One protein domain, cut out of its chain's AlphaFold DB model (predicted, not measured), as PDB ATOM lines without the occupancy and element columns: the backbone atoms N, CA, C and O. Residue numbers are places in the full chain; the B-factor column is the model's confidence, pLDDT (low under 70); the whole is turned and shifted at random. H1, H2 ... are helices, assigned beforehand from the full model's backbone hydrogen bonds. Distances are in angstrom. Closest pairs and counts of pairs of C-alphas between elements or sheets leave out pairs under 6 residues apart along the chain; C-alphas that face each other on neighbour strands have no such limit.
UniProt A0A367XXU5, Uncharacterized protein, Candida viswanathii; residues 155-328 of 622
ATOM      1  N   LYS A 155     200.499 170.790 172.885       81.31
ATOM      2  CA  LYS A 155     201.448 171.425 171.978       81.31
ATOM      3  C   LYS A 155     202.126 170.373 171.102       81.31
ATOM      4  O   LYS A 155     202.039 170.453 169.882       81.31
ATOM      5  N   LYS A 156     202.687 169.328 171.720       87.44
ATOM      6  CA  LYS A 156     203.360 168.239 170.996       87.44
ATOM      7  C   LYS A 156     202.417 167.487 170.058       87.44
ATOM      8  O   LYS A 156     202.805 167.177 168.934       87.44
ATOM      9  N   ILE A 157     201.188 167.183 170.490       86.94
ATOM     10  CA  ILE A 157     200.230 166.491 169.615       86.94
ATOM     11  C   ILE A 157     199.775 167.383 168.454       86.94
ATOM     12  O   ILE A 157     199.640 166.887 167.338       86.94
ATOM     13  N   ASN A 158     199.603 168.688 168.673       83.94
ATOM     14  CA  ASN A 158     199.255 169.638 167.618       83.94
ATOM     15  C   ASN A 158     200.388 169.798 166.597       83.94
ATOM     16  O   ASN A 158     200.117 169.757 165.398       83.94
ATOM     17  N   ASP A 159     201.644 169.877 167.046       86.12
ATOM     18  CA  ASP A 159     202.814 169.916 166.160       86.12
ATOM     19  C   ASP A 159     202.867 168.665 165.265       86.12
ATOM     20  O   ASP A 159     203.021 168.759 164.045       86.12
ATOM     21  N   ILE A 160     202.649 167.480 165.846       89.50
ATOM     22  CA  ILE A 160     202.565 166.219 165.090       89.50
ATOM     23  C   ILE A 160     201.389 166.232 164.111       89.50
ATOM     24  O   ILE A 160     201.520 165.741 162.992       89.50
ATOM     25  N   ASN A 161     200.243 166.788 164.500       86.62
ATOM     26  CA  ASN A 161     199.070 166.850 163.635       86.62
ATOM     27  C   ASN A 161     199.291 167.745 162.417       86.62
ATOM     28  O   ASN A 161     198.883 167.369 161.318       86.62
ATOM     29  N   ILE A 162     199.962 168.886 162.599       85.44
ATOM     30  CA  ILE A 162     200.383 169.754 161.495       85.44
ATOM     31  C   ILE A 162     201.284 168.960 160.547       85.44
ATOM     32  O   ILE A 162     201.026 168.931 159.347       85.44
ATOM     33  N   LYS A 163     202.277 168.233 161.074       89.69
ATOM     34  CA  LYS A 163     203.211 167.451 160.248       89.69
ATOM     35  C   LYS A 163     202.564 166.270 159.529       89.69
ATOM     36  O   LYS A 163     202.877 166.026 158.362       89.69
ATOM     37  N   LEU A 164     201.642 165.559 160.177       89.06
ATOM     38  CA  LEU A 164     200.843 164.508 159.539       89.06
ATOM     39  C   LEU A 164     200.024 165.078 158.384       89.06
ATOM     40  O   LEU A 164     200.062 164.532 157.284       89.06
ATOM     41  N   TRP A 165     199.330 166.193 158.615       86.75
ATOM     42  CA  TRP A 165     198.552 166.861 157.578       86.75
ATOM     43  C   TRP A 165     199.423 167.347 156.416       86.75
ATOM     44  O   TRP A 165     199.122 167.028 155.270       86.75
ATOM     45  N   GLU A 166     200.526 168.050 156.693       87.56
ATOM     46  CA  GLU A 166     201.480 168.506 155.673       87.56
ATOM     47  C   GLU A 166     201.973 167.336 154.819       87.56
ATOM     48  O   GLU A 166     201.975 167.423 153.594       87.56
ATOM     49  N   THR A 167     202.325 166.210 155.447       90.06
ATOM     50  CA  THR A 167     202.795 165.014 154.735       90.06
ATOM     51  C   THR A 167     201.695 164.420 153.852       90.06
ATOM     52  O   THR A 167     201.966 164.053 152.709       90.06
ATOM     53  N   VAL A 168     200.450 164.355 154.343       87.88
ATOM     54  CA  VAL A 168     199.300 163.860 153.567       87.88
ATOM     55  C   VAL A 168     198.984 164.764 152.377       87.88
ATOM     56  O   VAL A 168     198.738 164.274 151.272       87.88
ATOM     57  N   ASN A 169     199.007 166.075 152.600       86.12
ATOM     58  CA  ASN A 169     198.679 167.085 151.607       86.12
ATOM     59  C   ASN A 169     199.763 167.212 150.526       86.12
ATOM     60  O   ASN A 169     199.452 167.172 149.338       86.12
ATOM     61  N   ASN A 170     201.035 167.308 150.921       89.38
ATOM     62  CA  ASN A 170     202.157 167.489 149.993       89.38
ATOM     63  C   ASN A 170     202.333 166.284 149.060       89.38
ATOM     64  O   ASN A 170     202.687 166.458 147.897       89.38
ATOM     65  N   ASN A 171     202.019 165.080 149.547       88.75
ATOM     66  CA  ASN A 171     202.026 163.854 148.750       88.75
ATOM     67  C   ASN A 171     200.708 163.599 147.995       88.75
ATOM     68  O   ASN A 171     200.574 162.578 147.325       88.75
ATOM     69  N   GLN A 172     199.723 164.501 148.096       87.31
ATOM     70  CA  GLN A 172     198.427 164.414 147.414       87.31
ATOM     71  C   GLN A 172     197.673 163.093 147.659       87.31
ATOM     72  O   GLN A 172     196.903 162.643 146.806       87.31
ATOM     73  N   TYR A 173     197.854 162.457 148.824       87.56
ATOM     74  CA  TYR A 173     197.325 161.108 149.058       87.56
ATOM     75  C   TYR A 173     195.804 161.021 148.948       87.56
ATOM     76  O   TYR A 173     195.285 159.997 148.516       87.56
ATOM     77  N   VAL A 174     195.078 162.083 149.287       83.06
ATOM     78  CA  VAL A 174     193.617 162.094 149.147       83.06
ATOM     79  C   VAL A 174     193.178 162.079 147.686       83.06
ATOM     80  O   VAL A 174     192.239 161.365 147.346       83.06
ATOM     81  N   GLU A 175     193.875 162.797 146.806       82.75
ATOM     82  CA  GLU A 175     193.584 162.762 145.370       82.75
ATOM     83  C   GLU A 175     194.010 161.431 144.745       82.75
ATOM     84  O   GLU A 175     193.298 160.879 143.904       82.75
ATOM     85  N   ILE A 176     195.150 160.878 145.178       86.19
ATOM     86  CA  ILE A 176     195.630 159.560 144.742       86.19
ATOM     87  C   ILE A 176     194.620 158.476 145.126       86.19
ATOM     88  O   ILE A 176     194.231 157.676 144.273       86.19
ATOM     89  N   TYR A 177     194.167 158.483 146.380       86.94
ATOM     90  CA  TYR A 177     193.263 157.484 146.943       86.94
ATOM     91  C   TYR A 177     191.800 157.924 146.958       86.94
ATOM     92  O   TYR A 177     191.039 157.539 147.841       86.94
ATOM     93  N   LYS A 178     191.382 158.729 145.981       85.94
ATOM     94  CA  LYS A 178     189.991 159.159 145.856       85.94
ATOM     95  C   LYS A 178     189.087 157.990 145.451       85.94
ATOM     96  O   LYS A 178     189.335 157.365 144.421       85.94
ATOM     97  N   GLN A 179     188.011 157.745 146.196       80.31
ATOM     98  CA  GLN A 179     187.034 156.661 146.019       80.31
ATOM     99  C   GLN A 179     186.598 156.492 144.552       80.31
ATOM    100  O   GLN A 179     186.688 155.397 144.002       80.31
ATOM    101  N   THR A 180     186.237 157.586 143.873       78.88
ATOM    102  CA  THR A 180     185.760 157.567 142.477       78.88
ATOM    103  C   THR A 180     186.774 156.987 141.485       78.88
ATOM    104  O   THR A 180     186.389 156.457 140.445       78.88
ATOM    105  N   ARG A 181     188.084 157.081 141.773       76.12
ATOM    106  CA  ARG A 181     189.131 156.483 140.925       76.12
ATOM    107  C   ARG A 181     189.124 154.957 140.998       76.12
ATOM    108  O   ARG A 181     189.512 154.321 140.024       76.12
ATOM    109  N   PHE A 182     188.685 154.393 142.121       73.88
ATOM    110  CA  PHE A 182     188.643 152.952 142.361       73.88
ATOM    111  C   PHE A 182     187.298 152.348 141.940       73.88
ATOM    112  O   PHE A 182     187.293 151.278 141.341       73.88
ATOM    113  N   GLU A 183     186.184 153.068 142.111       67.50
ATOM    114  CA  GLU A 183     184.853 152.630 141.648       67.50
ATOM    115  C   GLU A 183     184.808 152.372 140.130       67.50
ATOM    116  O   GLU A 183     184.268 151.367 139.673       67.50
ATOM    117  N   PHE A 184     185.439 153.240 139.330       53.50
ATOM    118  CA  PHE A 184     185.523 153.082 137.869       53.50
ATOM    119  C   PHE A 184     186.427 151.912 137.430       53.50
ATOM    120  O   PHE A 184     186.378 151.462 136.284       53.50
ATOM    121  N   GLN A 185     187.301 151.443 138.319       53.03
ATOM    122  CA  GLN A 185     188.244 150.362 138.043       53.03
ATOM    123  C   GLN A 185     187.687 149.001 138.478       53.03
ATOM    124  O   GLN A 185     187.907 148.027 137.764       53.03
ATOM    125  N   GLU A 186     186.909 148.948 139.566       51.50
ATOM    126  CA  GLU A 186     186.183 147.749 140.021       51.50
ATOM    127  C   GLU A 186     185.075 147.309 139.044       51.50
ATOM    128  O   GLU A 186     184.755 146.127 138.964       51.50
ATOM    129  N   SER A 187     184.534 148.220 138.221       49.03
ATOM    130  CA  SER A 187     183.558 147.880 137.171       49.03
ATOM    131  C   SER A 187     184.161 147.151 135.959       49.03
ATOM    132  O   SER A 187     183.434 146.760 135.045       49.03
ATOM    133  N   ARG A 188     185.489 147.000 135.894       45.62
ATOM    134  CA  ARG A 188     186.174 146.141 134.919       45.62
ATOM    135  C   ARG A 188     186.547 144.852 135.650       45.62
ATOM    136  O   ARG A 188     187.141 144.945 136.714       45.62
ATOM    137  N   ASN A 189     186.268 143.675 135.075       46.44
ATOM    138  CA  ASN A 189     186.591 142.328 135.608       46.44
ATOM    139  C   ASN A 189     188.112 142.041 135.746       46.44
ATOM    140  O   ASN A 189     188.585 140.940 135.471       46.44
ATOM    141  N   THR A 190     188.906 143.037 136.118       41.72
ATOM    142  CA  THR A 190     190.348 142.971 136.311       41.72
ATOM    143  C   THR A 190     190.609 143.011 137.812       41.72
ATOM    144  O   THR A 190     190.160 143.956 138.461       41.72
ATOM    145  N   PRO A 191     191.319 142.020 138.380       47.91
ATOM    146  CA  PRO A 191     191.642 142.009 139.799       47.91
ATOM    147  C   PRO A 191     192.389 143.294 140.161       47.91
ATOM    148  O   PRO A 191     193.258 143.750 139.417       47.91
ATOM    149  N   THR A 192     191.997 143.880 141.290       52.22
ATOM    150  CA  THR A 192     192.512 145.119 141.884       52.22
ATOM    151  C   THR A 192     194.019 145.272 141.640       52.22
ATOM    152  O   THR A 192     194.838 144.539 142.194       52.22
ATOM    153  N   PHE A 193     194.384 146.209 140.759       50.97
ATOM    154  CA  PHE A 193     195.757 146.377 140.289       50.97
ATOM    155  C   PHE A 193     196.698 146.798 141.422       50.97
ATOM    156  O   PHE A 193     196.443 147.746 142.169       50.97
ATOM    157  N   GLY A 194     197.832 146.109 141.486       61.66
ATOM    158  CA  GLY A 194     198.963 146.433 142.338       61.66
ATOM    159  C   GLY A 194     199.789 145.186 142.626       61.66
ATOM    160  O   GLY A 194     199.252 144.101 142.839       61.66
ATOM    161  N   THR A 195     201.113 145.314 142.653       75.00
ATOM    162  CA  THR A 195     201.950 144.281 143.278       75.00
ATOM    163  C   THR A 195     201.524 144.100 144.743       75.00
ATOM    164  O   THR A 195     200.972 145.018 145.353       75.00
ATOM    165  N   LYS A 196     201.823 142.947 145.359       77.75
ATOM    166  CA  LYS A 196     201.555 142.726 146.799       77.75
ATOM    167  C   LYS A 196     202.089 143.873 147.673       77.75
ATOM    168  O   LYS A 196     201.445 144.254 148.644       77.75
ATOM    169  N   ARG A 197     203.226 144.455 147.276       81.06
ATOM    170  CA  ARG A 197     203.833 145.629 147.908       81.06
ATOM    171  C   ARG A 197     202.984 146.894 147.758       81.06
ATOM    172  O   ARG A 197     202.740 147.564 148.747       81.06
ATOM    173  N   GLN A 198     202.489 147.200 146.559       83.12
ATOM    174  CA  GLN A 198     201.625 148.370 146.342       83.12
ATOM    175  C   GLN A 198     200.301 148.260 147.108       83.12
ATOM    176  O   GLN A 198     199.814 149.258 147.633       83.12
ATOM    177  N   ASN A 199     199.736 147.053 147.211       80.62
ATOM    178  CA  ASN A 199     198.559 146.814 148.045       80.62
ATOM    179  C   ASN A 199     198.877 147.043 149.531       80.62
ATOM    180  O   ASN A 199     198.135 147.754 150.198       80.62
ATOM    181  N   PHE A 200     199.997 146.508 150.027       85.94
ATOM    182  CA  PHE A 200     200.477 146.756 151.391       85.94
ATOM    183  C   PHE A 200     200.628 148.257 151.685       85.94
ATOM    184  O   PHE A 200     200.049 148.751 152.651       85.94
ATOM    185  N   GLU A 201     201.340 148.991 150.825       88.38
ATOM    186  CA  GLU A 201     201.599 150.425 150.999       88.38
ATOM    187  C   GLU A 201     200.295 151.241 150.957       88.38
ATOM    188  O   GLU A 201     200.061 152.074 151.833       88.38
ATOM    189  N   ARG A 202     199.396 150.957 149.999       88.69
ATOM    190  CA  ARG A 202     198.084 151.618 149.897       88.69
ATOM    191  C   ARG A 202     197.264 151.444 151.170       88.69
ATOM    192  O   ARG A 202     196.763 152.428 151.708       88.69
ATOM    193  N   GLU A 203     197.100 150.211 151.645       88.25
ATOM    194  CA  GLU A 203     196.245 149.956 152.807       88.25
ATOM    195  C   GLU A 203     196.824 150.521 154.095       88.25
ATOM    196  O   GLU A 203     196.081 151.037 154.930       88.25
ATOM    197  N   MET A 204     198.148 150.489 154.243       91.00
ATOM    198  CA  MET A 204     198.818 151.171 155.342       91.00
ATOM    199  C   MET A 204     198.566 152.678 155.322       91.00
ATOM    200  O   MET A 204     198.161 153.236 156.342       91.00
ATOM    201  N   ILE A 205     198.748 153.341 154.176       92.44
ATOM    202  CA  ILE A 205     198.511 154.787 154.067       92.44
ATOM    203  C   ILE A 205     197.043 155.118 154.361       92.44
ATOM    204  O   ILE A 205     196.768 156.046 155.120       92.44
ATOM    205  N   LEU A 206     196.094 154.332 153.847       90.44
ATOM    206  CA  LEU A 206     194.668 154.530 154.120       90.44
ATOM    207  C   LEU A 206     194.320 154.360 155.598       90.44
ATOM    208  O   LEU A 206     193.622 155.213 156.151       90.44
ATOM    209  N   LYS A 207     194.830 153.315 156.264       90.50
ATOM    210  CA  LYS A 207     194.656 153.150 157.714       90.50
ATOM    211  C   LYS A 207     195.295 154.313 158.473       90.50
ATOM    212  O   LYS A 207     194.673 154.806 159.408       90.50
ATOM    213  N   ILE A 208     196.465 154.819 158.067       91.69
ATOM    214  CA  ILE A 208     197.080 155.997 158.705       91.69
ATOM    215  C   ILE A 208     196.198 157.235 158.552       91.69
ATOM    216  O   ILE A 208     195.933 157.896 159.556       91.69
ATOM    217  N   ILE A 209     195.719 157.535 157.343       90.25
ATOM    218  CA  ILE A 209     194.896 158.720 157.071       90.25
ATOM    219  C   ILE A 209     193.579 158.651 157.847       90.25
ATOM    220  O   ILE A 209     193.239 159.583 158.576       90.25
ATOM    221  N   TRP A 210     192.862 157.528 157.778       90.00
ATOM    222  CA  TRP A 210     191.624 157.346 158.537       90.00
ATOM    223  C   TRP A 210     191.852 157.381 160.042       90.00
ATOM    224  O   TRP A 210     191.107 158.019 160.789       90.00
ATOM    225  N   SER A 211     192.933 156.760 160.503       89.94
ATOM    226  CA  SER A 211     193.308 156.805 161.904       89.94
ATOM    227  C   SER A 211     193.703 158.215 162.340       89.94
ATOM    228  O   SER A 211     193.462 158.555 163.496       89.94
ATOM    229  N   PHE A 212     194.314 159.030 161.476       88.25
ATOM    230  CA  PHE A 212     194.582 160.448 161.717       88.25
ATOM    231  C   PHE A 212     193.268 161.222 161.863       88.25
ATOM    232  O   PHE A 212     193.085 161.851 162.898       88.25
ATOM    233  N   TYR A 213     192.310 161.077 160.944       86.88
ATOM    234  CA  TYR A 213     190.991 161.712 161.069       86.88
ATOM    235  C   TYR A 213     190.276 161.358 162.371       86.88
ATOM    236  O   TYR A 213     189.905 162.236 163.143       86.88
ATOM    237  N   ILE A 214     190.124 160.067 162.656       89.25
ATOM    238  CA  ILE A 214     189.378 159.627 163.835       89.25
ATOM    239  C   ILE A 214     190.104 160.074 165.100       89.25
ATOM    240  O   ILE A 214     189.568 160.814 165.920       89.25
ATOM    241  N   ASN A 215     191.355 159.644 165.263       86.75
ATOM    242  CA  ASN A 215     192.078 159.891 166.496       86.75
ATOM    243  C   ASN A 215     192.479 161.355 166.576       86.75
ATOM    244  O   ASN A 215     192.066 162.068 167.471       86.75
ATOM    245  N   ASN A 216     193.309 161.827 165.670       83.19
ATOM    246  CA  ASN A 216     194.056 163.056 165.864       83.19
ATOM    247  C   ASN A 216     193.231 164.320 165.603       83.19
ATOM    248  O   ASN A 216     193.667 165.395 166.000       83.19
ATOM    249  N   ILE A 217     192.047 164.177 165.004       83.00
ATOM    250  CA  ILE A 217     191.133 165.285 164.756       83.00
ATOM    251  C   ILE A 217     189.898 165.176 165.638       83.00
ATOM    252  O   ILE A 217     189.744 165.950 166.580       83.00
ATOM    253  N   ILE A 218     189.025 164.211 165.341       87.88
ATOM    254  CA  ILE A 218     187.678 164.150 165.910       87.88
ATOM    255  C   ILE A 218     187.763 163.883 167.413       87.88
ATOM    256  O   ILE A 218     187.219 164.622 168.229       87.88
ATOM    257  N   LEU A 219     188.506 162.851 167.805       87.44
ATOM    258  CA  LEU A 219     188.623 162.491 169.214       87.44
ATOM    259  C   LEU A 219     189.522 163.463 169.996       87.44
ATOM    260  O   LEU A 219     189.324 163.661 171.197       87.44
ATOM    261  N   LEU A 220     190.493 164.111 169.339       85.12
ATOM    262  CA  LEU A 220     191.306 165.149 169.981       85.12
ATOM    263  C   LEU A 220     190.455 166.374 170.331       85.12
ATOM    264  O   LEU A 220     190.633 166.930 171.410       85.12
ATOM    265  N   ARG A 221     189.499 166.737 169.473       85.44
ATOM    266  CA  ARG A 221     188.538 167.819 169.709       85.44
ATOM    267  C   ARG A 221     187.697 167.599 170.968       85.44
ATOM    268  O   ARG A 221     187.455 168.537 171.719       85.44
ATOM    269  N   PHE A 222     187.317 166.357 171.266       87.31
ATOM    270  CA  PHE A 222     186.718 166.036 172.565       87.31
ATOM    271  C   PHE A 222     187.704 166.266 173.722       87.31
ATOM    272  O   PHE A 222     187.348 166.880 174.725       87.31
ATOM    273  N   HIS A 223     188.950 165.801 173.591       81.50
ATOM    274  CA  HIS A 223     189.966 165.961 174.640       81.50
ATOM    275  C   HIS A 223     190.333 167.433 174.901       81.50
ATOM    276  O   HIS A 223     190.671 167.792 176.028       81.50
ATOM    277  N   GLN A 224     190.213 168.279 173.879       78.69
ATOM    278  CA  GLN A 224     190.297 169.734 173.968       78.69
ATOM    279  C   GLN A 224     189.177 170.362 174.807       78.69
ATOM    280  O   GLN A 224     189.320 171.507 175.204       78.69
ATOM    281  N   GLY A 225     188.094 169.638 175.103       78.88
ATOM    282  CA  GLY A 225     186.979 170.064 175.951       78.88
ATOM    283  C   GLY A 225     186.158 171.234 175.405       78.88
ATOM    284  O   GLY A 225     186.387 171.735 174.305       78.88
ATOM    285  N   ARG A 226     185.135 171.637 176.168       75.25
ATOM    286  CA  ARG A 226     184.129 172.615 175.715       75.25
ATOM    287  C   ARG A 226     184.758 173.986 175.409       75.25
ATOM    288  O   ARG A 226     185.580 174.440 176.205       75.25
ATOM    289  N   PRO A 227     184.336 174.663 174.323       77.62
ATOM    290  CA  PRO A 227     183.185 174.346 173.461       77.62
ATOM    291  C   PRO A 227     183.501 173.396 172.292       77.62
ATOM    292  O   PRO A 227     182.716 173.309 171.362       77.62
ATOM    293  N   TYR A 228     184.608 172.650 172.340       84.44
ATOM    294  CA  TYR A 228     185.024 171.729 171.282       84.44
ATOM    295  C   TYR A 228     185.283 172.483 169.977       84.44
ATOM    296  O   TYR A 228     184.650 172.227 168.961       84.44
ATOM    297  N   TYR A 229     186.196 173.449 169.972       77.94
ATOM    298  CA  TYR A 229     186.542 174.158 168.737       77.94
ATOM    299  C   TYR A 229     187.236 173.235 167.728       77.94
ATOM    300  O   TYR A 229     187.928 172.291 168.100       77.94
ATOM    301  N   LYS A 230     187.073 173.507 166.430       78.94
ATOM    302  CA  LYS A 230     187.859 172.821 165.395       78.94
ATOM    303  C   LYS A 230     189.338 173.178 165.542       78.94
ATOM    304  O   LYS A 230     189.671 174.318 165.852       78.94
ATOM    305  N   LEU A 231     190.230 172.243 165.207       74.31
ATOM    306  CA  LEU A 231     191.678 172.495 165.208       74.31
ATOM    307  C   LEU A 231     192.069 173.680 164.321       74.31
ATOM    308  O   LEU A 231     192.877 174.502 164.737       74.31
ATOM    309  N   SER A 232     191.458 173.813 163.143       72.75
ATOM    310  CA  SER A 232     191.695 174.935 162.224       72.75
ATOM    311  C   SER A 232     191.217 176.284 162.745       72.75
ATOM    312  O   SER A 232     191.652 177.319 162.253       72.75
ATOM    313  N   SER A 233     190.350 176.296 163.757       74.94
ATOM    314  CA  SER A 233     189.943 177.519 164.451       74.94
ATOM    315  C   SER A 233     190.907 177.917 165.572       74.94
ATOM    316  O   SER A 233     190.770 179.013 166.106       74.94
ATOM    317  N   ILE A 234     191.838 177.038 165.961       72.12
ATOM    318  CA  ILE A 234     192.731 177.230 167.117       72.12
ATOM    319  C   ILE A 234     194.208 177.300 166.698       72.12
ATOM    320  O   ILE A 234     195.004 177.944 167.374       72.12
ATOM    321  N   LEU A 235     194.599 176.611 165.622       71.44
ATOM    322  CA  LEU A 235     195.994 176.463 165.211       71.44
ATOM    323  C   LEU A 235     196.318 177.267 163.955       71.44
ATOM    324  O   LEU A 235     195.854 176.949 162.857       71.44
ATOM    325  N   ASP A 236     197.222 178.231 164.106       64.88
ATOM    326  CA  ASP A 236     197.798 178.962 162.983       64.88
ATOM    327  C   ASP A 236     198.541 178.012 162.033       64.88
ATOM    328  O   ASP A 236     199.326 177.158 162.440       64.88
ATOM    329  N   GLY A 237     198.271 178.140 160.732       62.16
ATOM    330  CA  GLY A 237     198.860 177.288 159.691       62.16
ATOM    331  C   GLY A 237     198.149 175.947 159.480       62.16
ATOM    332  O   GLY A 237     198.320 175.331 158.425       62.16
ATOM    333  N   PHE A 238     197.280 175.525 160.399       68.69
ATOM    334  CA  PHE A 238     196.477 174.321 160.233       68.69
ATOM    335  C   PHE A 238     195.173 174.635 159.477       68.69
ATOM    336  O   PHE A 238     194.149 174.977 160.058       68.69
ATOM    337  N   LYS A 239     195.209 174.540 158.143       66.06
ATOM    338  CA  LYS A 239     194.106 174.982 157.262       66.06
ATOM    339  C   LYS A 239     193.058 173.917 156.927       66.06
ATOM    340  O   LYS A 239     192.225 174.160 156.062       66.06
ATOM    341  N   PHE A 240     193.106 172.749 157.560       64.25
ATOM    342  CA  PHE A 240     192.176 171.673 157.230       64.25
ATOM    343  C   PHE A 240     190.763 171.988 157.749       64.25
ATOM    344  O   PHE A 240     190.573 172.152 158.959       64.25
ATOM    345  N   ASP A 241     189.766 172.048 156.865       60.62
ATOM    346  CA  ASP A 241     188.366 172.271 157.244       60.62
ATOM    347  C   ASP A 241     187.545 170.997 157.041       60.62
ATOM    348  O   ASP A 241     186.906 170.779 156.014       60.62
ATOM    349  N   TYR A 242     187.535 170.155 158.074       58.69
ATOM    350  CA  TYR A 242     186.946 168.812 158.065       58.69
ATOM    351  C   TYR A 242     185.469 168.729 157.676       58.69
ATOM    352  O   TYR A 242     185.032 167.672 157.218       58.69
ATOM    353  N   GLU A 243     184.720 169.822 157.823       51.16
ATOM    354  CA  GLU A 243     183.292 169.886 157.492       51.16
ATOM    355  C   GLU A 243     183.022 170.293 156.040       51.16
ATOM    356  O   GLU A 243     181.971 169.958 155.498       51.16
ATOM    357  N   ARG A 244     183.946 171.020 155.402       48.34
ATOM    358  CA  ARG A 244     183.804 171.492 154.013       48.34
ATOM    359  C   ARG A 244     184.639 170.694 153.024       48.34
ATOM    360  O   ARG A 244     184.353 170.707 151.828       48.34
ATOM    361  N   ASP A 245     185.674 170.024 153.509       52.41
ATOM    362  CA  ASP A 245     186.690 169.459 152.648       52.41
ATOM    363  C   ASP A 245     186.233 168.165 151.975       52.41
ATOM    364  O   ASP A 245     185.827 167.188 152.613       52.41
ATOM    365  N   LEU A 246     186.451 168.129 150.655       53.09
ATOM    366  CA  LEU A 246     186.396 166.942 149.797       53.09
ATOM    367  C   LEU A 246     187.147 165.729 150.385       53.09
ATOM    368  O   LEU A 246     186.978 164.613 149.910       53.09
ATOM    369  N   TYR A 247     187.987 165.921 151.393       60.09
ATOM    370  CA  TYR A 247     188.973 164.965 151.845       60.09
ATOM    371  C   TYR A 247     188.409 163.829 152.700       60.09
ATOM    372  O   TYR A 247     188.885 162.702 152.584       60.09
ATOM    373  N   SER A 248     187.393 164.084 153.528       66.56
ATOM    374  CA  SER A 248     186.879 163.050 154.437       66.56
ATOM    375  C   SER A 248     185.794 162.167 153.812       66.56
ATOM    376  O   SER A 248     185.703 161.000 154.162       66.56
ATOM    377  N   ASN A 249     185.041 162.669 152.829       71.94
ATOM    378  CA  ASN A 249     183.965 161.907 152.179       71.94
ATOM    379  C   ASN A 249     184.341 161.369 150.788       71.94
ATOM    380  O   ASN A 249     183.575 160.609 150.207       71.94
ATOM    381  N   ASN A 250     185.502 161.742 150.233       75.00
ATOM    382  CA  ASN A 250     185.939 161.236 148.926       75.00
ATOM    383  C   ASN A 250     187.166 160.327 148.986       75.00
ATOM    384  O   ASN A 250     187.531 159.786 147.946       75.00
ATOM    385  N   ILE A 251     187.820 160.151 150.137       84.94
ATOM    386  CA  ILE A 251     188.912 159.179 150.251       84.94
ATOM    387  C   ILE A 251     188.356 157.751 150.306       84.94
ATOM    388  O   ILE A 251     187.287 157.503 150.867       84.94
ATOM    389  N   LEU A 252     189.102 156.817 149.722       87.31
ATOM    390  CA  LEU A 252     188.799 155.396 149.697       87.31
ATOM    391  C   LEU A 252     188.641 154.844 151.131       87.31
ATOM    392  O   LEU A 252     189.528 155.001 151.976       87.31
ATOM    393  N   LEU A 253     187.515 154.190 151.416       87.81
ATOM    394  CA  LEU A 253     187.227 153.574 152.724       87.81
ATOM    395  C   LEU A 253     188.161 152.387 152.988       87.81
ATOM    396  O   LEU A 253     188.377 151.635 152.061       87.81
ATOM    397  N   PRO A 254     188.747 152.164 154.173       87.56
ATOM    398  CA  PRO A 254     189.736 151.099 154.371       87.56
ATOM    399  C   PRO A 254     189.108 149.696 154.267       87.56
ATOM    400  O   PRO A 254     187.891 149.540 154.329       87.56
ATOM    401  N   MET A 255     189.946 148.663 154.132       85.12
ATOM    402  CA  MET A 255     189.492 147.273 154.277       85.12
ATOM    403  C   MET A 255     188.949 147.001 155.686       85.12
ATOM    404  O   MET A 255     189.423 147.598 156.663       85.12
ATOM    405  N   GLY A 256     188.019 146.043 155.778       83.12
ATOM    406  CA  GLY A 256     187.652 145.407 157.044       83.12
ATOM    407  C   GLY A 256     188.882 144.844 157.757       83.12
ATOM    408  O   GLY A 256     189.915 144.585 157.134       83.12
ATOM    409  N   ASP A 257     188.805 144.709 159.071       85.06
ATOM    410  CA  ASP A 257     189.982 144.475 159.900       85.06
ATOM    411  C   ASP A 257     190.652 143.121 159.611       85.06
ATOM    412  O   ASP A 257     191.877 143.050 159.514       85.06
ATOM    413  N   ASP A 258     189.872 142.063 159.387       79.19
ATOM    414  CA  ASP A 258     190.397 140.735 159.036       79.19
ATOM    415  C   ASP A 258     191.058 140.708 157.641       79.19
ATOM    416  O   ASP A 258     192.151 140.152 157.456       79.19
ATOM    417  N   ASP A 259     190.441 141.371 156.660       79.88
ATOM    418  CA  ASP A 259     190.995 141.519 155.308       79.88
ATOM    419  C   ASP A 259     192.287 142.339 155.339       79.88
ATOM    420  O   ASP A 259     193.263 142.012 154.664       79.88
ATOM    421  N   TYR A 260     192.330 143.378 156.174       85.69
ATOM    422  CA  TYR A 260     193.516 144.199 156.372       85.69
ATOM    423  C   TYR A 260     194.657 143.415 157.031       85.69
ATOM    424  O   TYR A 260     195.803 143.495 156.589       85.69
ATOM    425  N   ILE A 261     194.358 142.622 158.064       84.62
ATOM    426  CA  ILE A 261     195.353 141.792 158.754       84.62
ATOM    427  C   ILE A 261     195.988 140.785 157.796       84.62
ATOM    428  O   ILE A 261     197.203 140.585 157.842       84.62
ATOM    429  N   SER A 262     195.192 140.173 156.921       79.62
ATOM    430  CA  SER A 262     195.674 139.184 155.953       79.62
ATOM    431  C   SER A 262     196.207 139.798 154.650       79.62
ATOM    432  O   SER A 262     196.913 139.120 153.898       79.62
ATOM    433  N   LEU A 263     195.876 141.065 154.366       77.75
ATOM    434  CA  LEU A 263     196.038 141.733 153.069       77.75
ATOM    435  C   LEU A 263     195.540 140.890 151.880       77.75
ATOM    436  O   LEU A 263     196.070 140.985 150.767       77.75
ATOM    437  N   LYS A 264     194.524 140.053 152.110       73.56
ATOM    438  CA  LYS A 264     193.837 139.279 151.076       73.56
ATOM    439  C   LYS A 264     192.535 140.008 150.756       73.56
ATOM    440  O   LYS A 264     191.648 140.101 151.592       73.56
ATOM    441  N   LEU A 265     192.439 140.560 149.548       61.69
ATOM    442  CA  LEU A 265     191.214 141.199 149.068       61.69
ATOM    443  C   LEU A 265     190.189 140.133 148.702       61.69
ATOM    444  O   LEU A 265     190.381 139.401 147.734       61.69
ATOM    445  N   VAL A 266     189.089 140.101 149.444       53.44
ATOM    446  CA  VAL A 266     187.883 139.355 149.095       53.44
ATOM    447  C   VAL A 266     186.817 140.378 148.678       53.44
ATOM    448  O   VAL A 266     186.054 140.826 149.509       53.44
ATOM    449  N   ASN A 267     186.851 140.818 147.413       52.53
ATOM    450  CA  ASN A 267     185.886 141.657 146.660       52.53
ATOM    451  C   ASN A 267     184.963 142.706 147.358       52.53
ATOM    452  O   ASN A 267     184.232 142.434 148.303       52.53
ATOM    453  N   ASN A 268     184.873 143.876 146.698       60.06
ATOM    454  CA  ASN A 268     184.002 145.048 146.912       60.06
ATOM    455  C   ASN A 268     184.101 145.724 148.282       60.06
ATOM    456  O   ASN A 268     183.277 145.541 149.180       60.06
ATOM    457  N   ARG A 269     185.093 146.613 148.381       73.75
ATOM    458  CA  ARG A 269     185.161 147.642 149.418       73.75
ATOM    459  C   ARG A 269     183.869 148.459 149.397       73.75
ATOM    460  O   ARG A 269     183.503 148.983 148.346       73.75
ATOM    461  N   SER A 270     183.210 148.599 150.548       78.00
ATOM    462  CA  SER A 270     182.032 149.462 150.638       78.00
ATOM    463  C   SER A 270     182.381 150.870 150.160       78.00
ATOM    464  O   SER A 270     183.440 151.397 150.503       78.00
ATOM    465  N   ASN A 271     181.487 151.487 149.398       82.31
ATOM    466  CA  ASN A 271     181.528 152.917 149.114       82.31
ATOM    467  C   ASN A 271     180.561 153.682 150.030       82.31
ATOM    468  O   ASN A 271     179.719 153.091 150.707       82.31
ATOM    469  N   TRP A 272     180.670 155.010 150.045       83.06
ATOM    470  CA  TRP A 272     179.830 155.864 150.890       83.06
ATOM    471  C   TRP A 272     178.333 155.695 150.631       83.06
ATOM    472  O   TRP A 272     177.561 155.678 151.585       83.06
ATOM    473  N   ASN A 273     177.918 155.498 149.378       82.88
ATOM    474  CA  ASN A 273     176.503 155.308 149.051       82.88
ATOM    475  C   ASN A 273     175.955 154.034 149.704       82.88
ATOM    476  O   ASN A 273     174.902 154.075 150.335       82.88
ATOM    477  N   GLN A 274     176.714 152.937 149.640       83.69
ATOM    478  CA  GLN A 274     176.354 151.670 150.276       83.69
ATOM    479  C   GLN A 274     176.271 151.794 151.799       83.69
ATOM    480  O   GLN A 274     175.396 151.189 152.411       83.69
ATOM    481  N   LEU A 275     177.131 152.603 152.430       83.25
ATOM    482  CA  LEU A 275     177.086 152.818 153.882       83.25
ATOM    483  C   LEU A 275     175.777 153.469 154.362       83.25
ATOM    484  O   LEU A 275     175.397 153.274 155.516       83.25
ATOM    485  N   HIS A 276     175.079 154.205 153.493       78.38
ATOM    486  CA  HIS A 276     173.796 154.841 153.801       78.38
ATOM    487  C   HIS A 276     172.577 153.966 153.461       78.38
ATOM    488  O   HIS A 276     171.444 154.335 153.779       78.38
ATOM    489  N   GLU A 277     172.770 152.799 152.844       83.00
ATOM    490  CA  GLU A 277     171.670 151.890 152.525       83.00
ATOM    491  C   GLU A 277     171.127 151.193 153.781       83.00
ATOM    492  O   GLU A 277     171.862 150.646 154.609       83.00
ATOM    493  N   LYS A 278     169.794 151.125 153.901       78.38
ATOM    494  CA  LYS A 278     169.131 150.511 155.065       78.38
ATOM    495  C   LYS A 278     169.507 149.044 155.279       78.38
ATOM    496  O   LYS A 278     169.680 148.604 156.412       78.38
ATOM    497  N   ASN A 279     169.692 148.295 154.196       81.25
ATOM    498  CA  ASN A 279     169.978 146.860 154.257       81.25
ATOM    499  C   ASN A 279     171.479 146.543 154.333       81.25
ATOM    500  O   ASN A 279     171.848 145.381 154.519       81.25
ATOM    501  N   HIS A 280     172.349 147.548 154.204       84.06
ATOM    502  CA  HIS A 280     173.787 147.346 154.278       84.06
ATOM    503  C   HIS A 280     174.255 147.332 155.735       84.06
ATOM    504  O   HIS A 280     173.884 148.179 156.550       84.06
ATOM    505  N   THR A 281     175.082 146.342 156.073       83.56
ATOM    506  CA  THR A 281     175.785 146.293 157.357       83.56
ATOM    507  C   THR A 281     177.229 146.718 157.117       83.56
ATOM    508  O   THR A 281     177.931 146.005 156.400       83.56
ATOM    509  N   PRO A 282     177.681 147.840 157.693       87.31
ATOM    510  CA  PRO A 282     179.057 148.282 157.526       87.31
ATOM    511  C   PRO A 282     180.038 147.278 158.140       87.31
ATOM    512  O   PRO A 282     179.752 146.654 159.166       87.31
ATOM    513  N   SER A 283     181.214 147.152 157.521       86.25
ATOM    514  CA  SER A 283     182.362 146.449 158.104       86.25
ATOM    515  C   SER A 283     182.780 147.071 159.441       86.25
ATOM    516  O   SER A 283     182.353 148.172 159.791       86.25
ATOM    517  N   ASP A 284     183.624 146.383 160.197       87.94
ATOM    518  CA  ASP A 284     184.150 146.875 161.470       87.94
ATOM    519  C   ASP A 284     184.917 148.201 161.326       87.94
ATOM    520  O   ASP A 284     184.615 149.173 162.024       87.94
ATOM    521  N   SER A 285     185.830 148.287 160.359       88.62
ATOM    522  CA  SER A 285     186.612 149.494 160.082       88.62
ATOM    523  C   SER A 285     185.738 150.678 159.646       88.62
ATOM    524  O   SER A 285     185.922 151.803 160.121       88.62
ATOM    525  N   THR A 286     184.748 150.439 158.778       89.88
ATOM    526  CA  THR A 286     183.836 151.488 158.300       89.88
ATOM    527  C   THR A 286     182.806 151.884 159.353       89.88
ATOM    528  O   THR A 286     182.407 153.045 159.397       89.88
ATOM    529  N   SER A 287     182.442 150.979 160.264       92.44
ATOM    530  CA  SER A 287     181.610 151.311 161.425       92.44
ATOM    531  C   SER A 287     182.311 152.296 162.351       92.44
ATOM    532  O   SER A 287     181.690 153.260 162.796       92.44
ATOM    533  N   LEU A 288     183.616 152.119 162.578       93.00
ATOM    534  CA  LEU A 288     184.393 153.053 163.389       93.00
ATOM    535  C   LEU A 288     184.456 154.446 162.749       93.00
ATOM    536  O   LEU A 288     184.348 155.453 163.451       93.00
ATOM    537  N   ILE A 289     184.580 154.510 161.421       92.19
ATOM    538  CA  ILE A 289     184.541 155.769 160.663       92.19
ATOM    539  C   ILE A 289     183.174 156.449 160.802       92.19
ATOM    540  O   ILE A 289     183.122 157.633 161.130       92.19
ATOM    541  N   LEU A 290     182.076 155.715 160.602       91.56
ATOM    542  CA  LEU A 290     180.715 156.254 160.720       91.56
ATOM    543  C   LEU A 290     180.408 156.734 162.143       91.56
ATOM    544  O   LEU A 290     179.892 157.836 162.316       91.56
ATOM    545  N   ALA A 291     180.783 155.960 163.165       93.94
ATOM    546  CA  ALA A 291     180.628 156.359 164.561       93.94
ATOM    547  C   ALA A 291     181.411 157.644 164.874       93.94
ATOM    548  O   ALA A 291     180.877 158.556 165.503       93.94
ATOM    549  N   ALA A 292     182.653 157.752 164.391       92.88
ATOM    550  CA  ALA A 292     183.448 158.965 164.545       92.88
ATOM    551  C   ALA A 292     182.831 160.163 163.806       92.88
ATOM    552  O   ALA A 292     182.843 161.265 164.339       92.88
ATOM    553  N   LYS A 293     182.254 159.960 162.617       89.12
ATOM    554  CA  LYS A 293     181.561 161.007 161.850       89.12
ATOM    555  C   LYS A 293     180.293 161.509 162.543       89.12
ATOM    556  O   LYS A 293     180.063 162.714 162.586       89.12
ATOM    557  N   ILE A 294     179.509 160.608 163.135       89.94
ATOM    558  CA  ILE A 294     178.359 160.980 163.974       89.94
ATOM    559  C   ILE A 294     178.836 161.806 165.173       89.94
ATOM    560  O   ILE A 294     178.300 162.876 165.434       89.94
ATOM    561  N   PHE A 295     179.900 161.364 165.844       92.50
ATOM    562  CA  PHE A 295     180.463 162.089 166.980       92.50
ATOM    563  C   PHE A 295     181.028 163.465 166.591       92.50
ATOM    564  O   PHE A 295     180.841 164.436 167.317       92.50
ATOM    565  N   GLU A 296     181.680 163.582 165.431       90.00
ATOM    566  CA  GLU A 296     182.123 164.863 164.864       90.00
ATOM    567  C   GLU A 296     180.949 165.835 164.703       90.00
ATOM    568  O   GLU A 296     181.045 166.980 165.149       90.00
ATOM    569  N   HIS A 297     179.836 165.362 164.134       87.69
ATOM    570  CA  HIS A 297     178.612 166.147 163.967       87.69
ATOM    571  C   HIS A 297     178.040 166.615 165.307       87.69
ATOM    572  O   HIS A 297     177.733 167.796 165.466       87.69
ATOM    573  N   SER A 298     177.980 165.727 166.303       89.19
ATOM    574  CA  SER A 298     177.556 166.070 167.665       89.19
ATOM    575  C   SER A 298     178.444 167.150 168.290       89.19
ATOM    576  O   SER A 298     177.939 168.137 168.825       89.19
ATOM    577  N   LEU A 299     179.774 167.031 168.174       89.62
ATOM    578  CA  LEU A 299     180.706 168.053 168.663       89.62
ATOM    579  C   LEU A 299     180.506 169.402 167.953       89.62
ATOM    580  O   LEU A 299     180.626 170.447 168.590       89.62
ATOM    581  N   SER A 300     180.187 169.398 166.656       87.25
ATOM    582  CA  SER A 300     179.895 170.617 165.891       87.25
ATOM    583  C   SER A 300     178.599 171.290 166.309       87.25
ATOM    584  O   SER A 300     178.617 172.495 166.557       87.25
ATOM    585  N   LYS A 301     177.508 170.536 166.475       86.38
ATOM    586  CA  LYS A 301     176.248 171.085 166.996       86.38
ATOM    587  C   LYS A 301     176.428 171.691 168.384       86.38
ATOM    588  O   LYS A 301     175.990 172.810 168.621       86.38
ATOM    589  N   LEU A 302     177.143 170.994 169.271       87.44
ATOM    590  CA  LEU A 302     177.454 171.487 170.616       87.44
ATOM    591  C   LEU A 302     178.321 172.751 170.592       87.44
ATOM    592  O   LEU A 302     178.087 173.660 171.380       87.44
ATOM    593  N   SER A 303     179.310 172.822 169.699       86.06
ATOM    594  CA  SER A 303     180.172 174.003 169.554       86.06
ATOM    595  C   SER A 303     179.433 175.223 169.007       86.06
ATOM    596  O   SER A 303     179.841 176.343 169.306       86.06
ATOM    597  N   ASN A 304     178.411 175.010 168.177       84.44
ATOM    598  CA  ASN A 304     177.623 176.071 167.546       84.44
ATOM    599  C   ASN A 304     176.350 176.420 168.334       84.44
ATOM    600  O   ASN A 304     175.622 177.315 167.918       84.44
ATOM    601  N   GLU A 305     176.075 175.706 169.432       82.25
ATOM    602  CA  GLU A 305     174.832 175.796 170.215       82.25
ATOM    603  C   GLU A 305     173.557 175.547 169.374       82.25
ATOM    604  O   GLU A 305     172.460 175.971 169.731       82.25
ATOM    605  N   ASP A 306     173.693 174.801 168.272       80.69
ATOM    606  CA  ASP A 306     172.634 174.506 167.296       80.69
ATOM    607  C   ASP A 306     172.047 173.108 167.536       80.69
ATOM    608  O   ASP A 306     172.182 172.176 166.735       80.69
ATOM    609  N   LEU A 307     171.483 172.922 168.730       80.38
ATOM    610  CA  LEU A 307     170.925 171.647 169.166       80.38
ATOM    611  C   LEU A 307     169.609 171.889 169.919       80.38
ATOM    612  O   LEU A 307     169.637 172.294 171.082       80.38
ATOM    613  N   PRO A 308     168.444 171.654 169.298       80.88
ATOM    614  CA  PRO A 308     167.169 171.654 170.009       80.88
ATOM    615  C   PRO A 308     166.895 170.273 170.630       80.88
ATOM    616  O   PRO A 308     166.991 169.243 169.965       80.88
ATOM    617  N   ALA A 309     166.490 170.239 171.906       75.31
ATOM    618  CA  ALA A 309     166.265 168.986 172.647       75.31
ATOM    619  C   ALA A 309     165.249 168.046 171.964       75.31
ATOM    620  O   ALA A 309     165.406 166.826 171.971       75.31
ATOM    621  N   LYS A 310     164.223 168.616 171.320       74.25
ATOM    622  CA  LYS A 310     163.160 167.861 170.637       74.25
ATOM    623  C   LYS A 310     163.678 167.029 169.462       74.25
ATOM    624  O   LYS A 310     163.153 165.938 169.237       74.25
ATOM    625  N   ASP A 311     164.705 167.508 168.761       74.38
ATOM    626  CA  ASP A 311     165.269 166.811 167.601       74.38
ATOM    627  C   ASP A 311     166.086 165.589 168.022       74.38
ATOM    628  O   ASP A 311     166.121 164.605 167.292       74.38
ATOM    629  N   LEU A 312     166.683 165.613 169.220       75.12
ATOM    630  CA  LEU A 312     167.381 164.457 169.790       75.12
ATOM    631  C   LEU A 312     166.411 163.358 170.233       75.12
ATOM    632  O   LEU A 312     166.624 162.182 169.956       75.12
ATOM    633  N   ILE A 313     165.336 163.745 170.923       69.19
ATOM    634  CA  ILE A 313     164.421 162.799 171.578       69.19
ATOM    635  C   ILE A 313     163.493 162.121 170.557       69.19
ATOM    636  O   ILE A 313     163.189 160.933 170.672       69.19
ATOM    637  N   LYS A 314     163.064 162.845 169.512       59.94
ATOM    638  CA  LYS A 314     162.119 162.346 168.490       59.94
ATOM    639  C   LYS A 314     162.781 161.929 167.177       59.94
ATOM    640  O   LYS A 314     162.100 161.780 166.162       59.94
ATOM    641  N   ALA A 315     164.096 161.746 167.175       56.50
ATOM    642  CA  ALA A 315     164.854 161.539 165.954       56.50
ATOM    643  C   ALA A 315     164.498 160.202 165.261       56.50
ATOM    644  O   ALA A 315     164.841 159.117 165.739       56.50
ATOM    645  N   ASN A 316     163.877 160.284 164.077       52.22
ATOM    646  CA  ASN A 316     163.914 159.241 163.039       52.22
ATOM    647  C   ASN A 316     165.274 159.300 162.318       52.22
ATOM    648  O   ASN A 316     165.341 159.486 161.103       52.22
ATOM    649  N   ASP A 317     166.363 159.256 163.085       68.12
ATOM    650  CA  ASP A 317     167.679 159.630 162.581       68.12
ATOM    651  C   ASP A 317     168.477 158.419 162.094       68.12
ATOM    652  O   ASP A 317     168.496 157.347 162.707       68.12
ATOM    653  N   SER A 318     169.188 158.628 160.993       72.38
ATOM    654  CA  SER A 318     170.160 157.702 160.410       72.38
ATOM    655  C   SER A 318     171.196 157.205 161.430       72.38
ATOM    656  O   SER A 318     171.617 156.048 161.375       72.38
ATOM    657  N   ALA A 319     171.555 158.044 162.409       80.12
ATOM    658  CA  ALA A 319     172.456 157.694 163.503       80.12
ATOM    659  C   ALA A 319     171.874 156.617 164.437       80.12
ATOM    660  O   ALA A 319     172.595 155.702 164.844       80.12
ATOM    661  N   ARG A 320     170.568 156.681 164.736       81.38
ATOM    662  CA  ARG A 320     169.875 155.679 165.560       81.38
ATOM    663  C   ARG A 320     169.779 154.344 164.828       81.38
ATOM    664  O   ARG A 320     170.125 153.314 165.398       81.38
ATOM    665  N   GLU A 321     169.416 154.374 163.545       84.38
ATOM    666  CA  GLU A 321     169.385 153.171 162.701       84.38
ATOM    667  C   GLU A 321     170.770 152.500 162.627       84.38
ATOM    668  O   GLU A 321     170.892 151.280 162.747       84.38
ATOM    669  N   PHE A 322     171.836 153.292 162.466       88.62
ATOM    670  CA  PHE A 322     173.205 152.782 162.483       88.62
ATOM    671  C   PHE A 322     173.584 152.172 163.838       88.62
ATOM    672  O   PHE A 322     174.132 151.067 163.861       88.62
ATOM    673  N   ARG A 323     173.260 152.835 164.959       88.06
ATOM    674  CA  ARG A 323     173.500 152.299 166.309       88.06
ATOM    675  C   ARG A 323     172.854 150.926 166.478       88.06
ATOM    676  O   ARG A 323     173.541 149.988 166.877       88.06
ATOM    677  N   ASP A 324     171.582 150.789 166.120       86.19
ATOM    678  CA  ASP A 324     170.848 149.527 166.261       86.19
ATOM    679  C   ASP A 324     171.485 148.399 165.430       86.19
ATOM    680  O   ASP A 324     171.585 147.260 165.894       86.19
ATOM    681  N   LYS A 325     172.011 148.715 164.235       87.12
ATOM    682  CA  LYS A 325     172.739 147.750 163.390       87.12
ATOM    683  C   LYS A 325     174.030 147.244 164.036       87.12
ATOM    684  O   LYS A 325     174.344 146.063 163.891       87.12
ATOM    685  N   VAL A 326     174.793 148.108 164.713       89.44
ATOM    686  CA  VAL A 326     176.134 147.765 165.235       89.44
ATOM    687  C   VAL A 326     176.158 147.357 166.709       89.44
ATOM    688  O   VAL A 326     177.131 146.728 167.140       89.44
ATOM    689  N   ARG A 327     175.098 147.644 167.478       87.38
ATOM    690  CA  ARG A 327     175.005 147.376 168.926       87.38
ATOM    691  C   ARG A 327     175.331 145.931 169.300       87.38
ATOM    692  O   ARG A 327     175.980 145.688 170.306       87.38
ATOM    693  N   GLY A 328     174.927 144.961 168.482       84.31
ATOM    694  CA  GLY A 328     175.147 143.531 168.743       84.31
ATOM    695  C   GLY A 328     176.328 142.896 168.000       84.31
ATOM    696  O   GLY A 328     176.436 141.672 167.987       84.31
TER     697      GLY A 328
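AT A GLANCE: This is residues 155 to 328 of the 622 residues of an uncharacterized protein of Candida viswanathii (UniProt A0A367XXU5). Two long helices, H4 and H8, lie side by side and make the core, with H1 on the side of H4 away from H8 and H10 beside H8 on its other side, a loose row of four. The short helices H2, H3, H5 and H7 lie along one face of this row, H6 lies on the opposite face, and residues 308 to 317, with H9, stick out. The printed part has 174 residues with ten named helices, H1 to H10 in order, and no named strand; its class is all helix. It is compact, with a radius of gyration of the C-alphas of 17.4 A and spans of 50 by 40 by 25 A.

IN THESE COORDINATES: H1, residues 155 to 170, starts with C-alpha 155 at (201.448, 171.425, 171.978) and is 22.3 A long. H2 is residues 173 to 176 and H3 residues 179 to 186. H4, residues 196 to 223, is the longest at 38.1 A, from C-alpha 196 at (201.555, 142.726, 146.799). H5 is residues 246 to 250, H6 residues 257 to 262 and H7 residues 272 to 275. H8, residues 284 to 304, is 30.5 A long. H9 is residues 309 to 313. H10, residues 318 to 326, is 12.6 A long and ends with C-alpha 326 at (176.134, 147.765, 165.235).

HOW THE PARTS SIT: H1 touches H4 at its residues 209 to 216 alone, at a steep tilt of 40 degrees, opposite ways; their closest C-alphas, Asn 161 and Asn 216, are 6.7 A apart. H2 and H4 are near each other, with 7 pairs of C-alphas within 10 A. H3 and H5 are close but not clearly touching, with the closest C-alphas, Gln 179 and Asn 250, 5.5 A apart. H4 touches H8 with residues 210 to 222 alone, at a shallow tilt of 30 degrees, the same way; the closest C-alphas, Ile 218 and Glu 296, are 5.7 A apart. H6 and H8 are close but not clearly touching, Asp 257 and Ser 285 having the closest C-alphas at 6.0 A. H7 and H8 are near each other, with 5 pairs of C-alphas within 10 A. H8 and H10 are close but not clearly touching, with the closest C-alphas, Ile 294 and Ala 319, 6.8 A apart. H9 is apart from H8 and H10. Every O i to N i+4 pair is within hydrogen-bond range in H1, H5, H6, H8, H9 and H10, against 2 of 4 in H3 and 22 of 24 in H4; H2 and H7 are too short for such a pair.

THE WHOLE: The C-alphas farthest apart, Thr 195 and Lys 310, are 53.0 A apart. The printed part has no cut. The link from H4 to H5, residues 224 to 245, is long. The mean pLDDT of the printed part is 78.8; it is under 70 at residues 183 to 194, 236 to 248, 265 to 268 and 313 to 317.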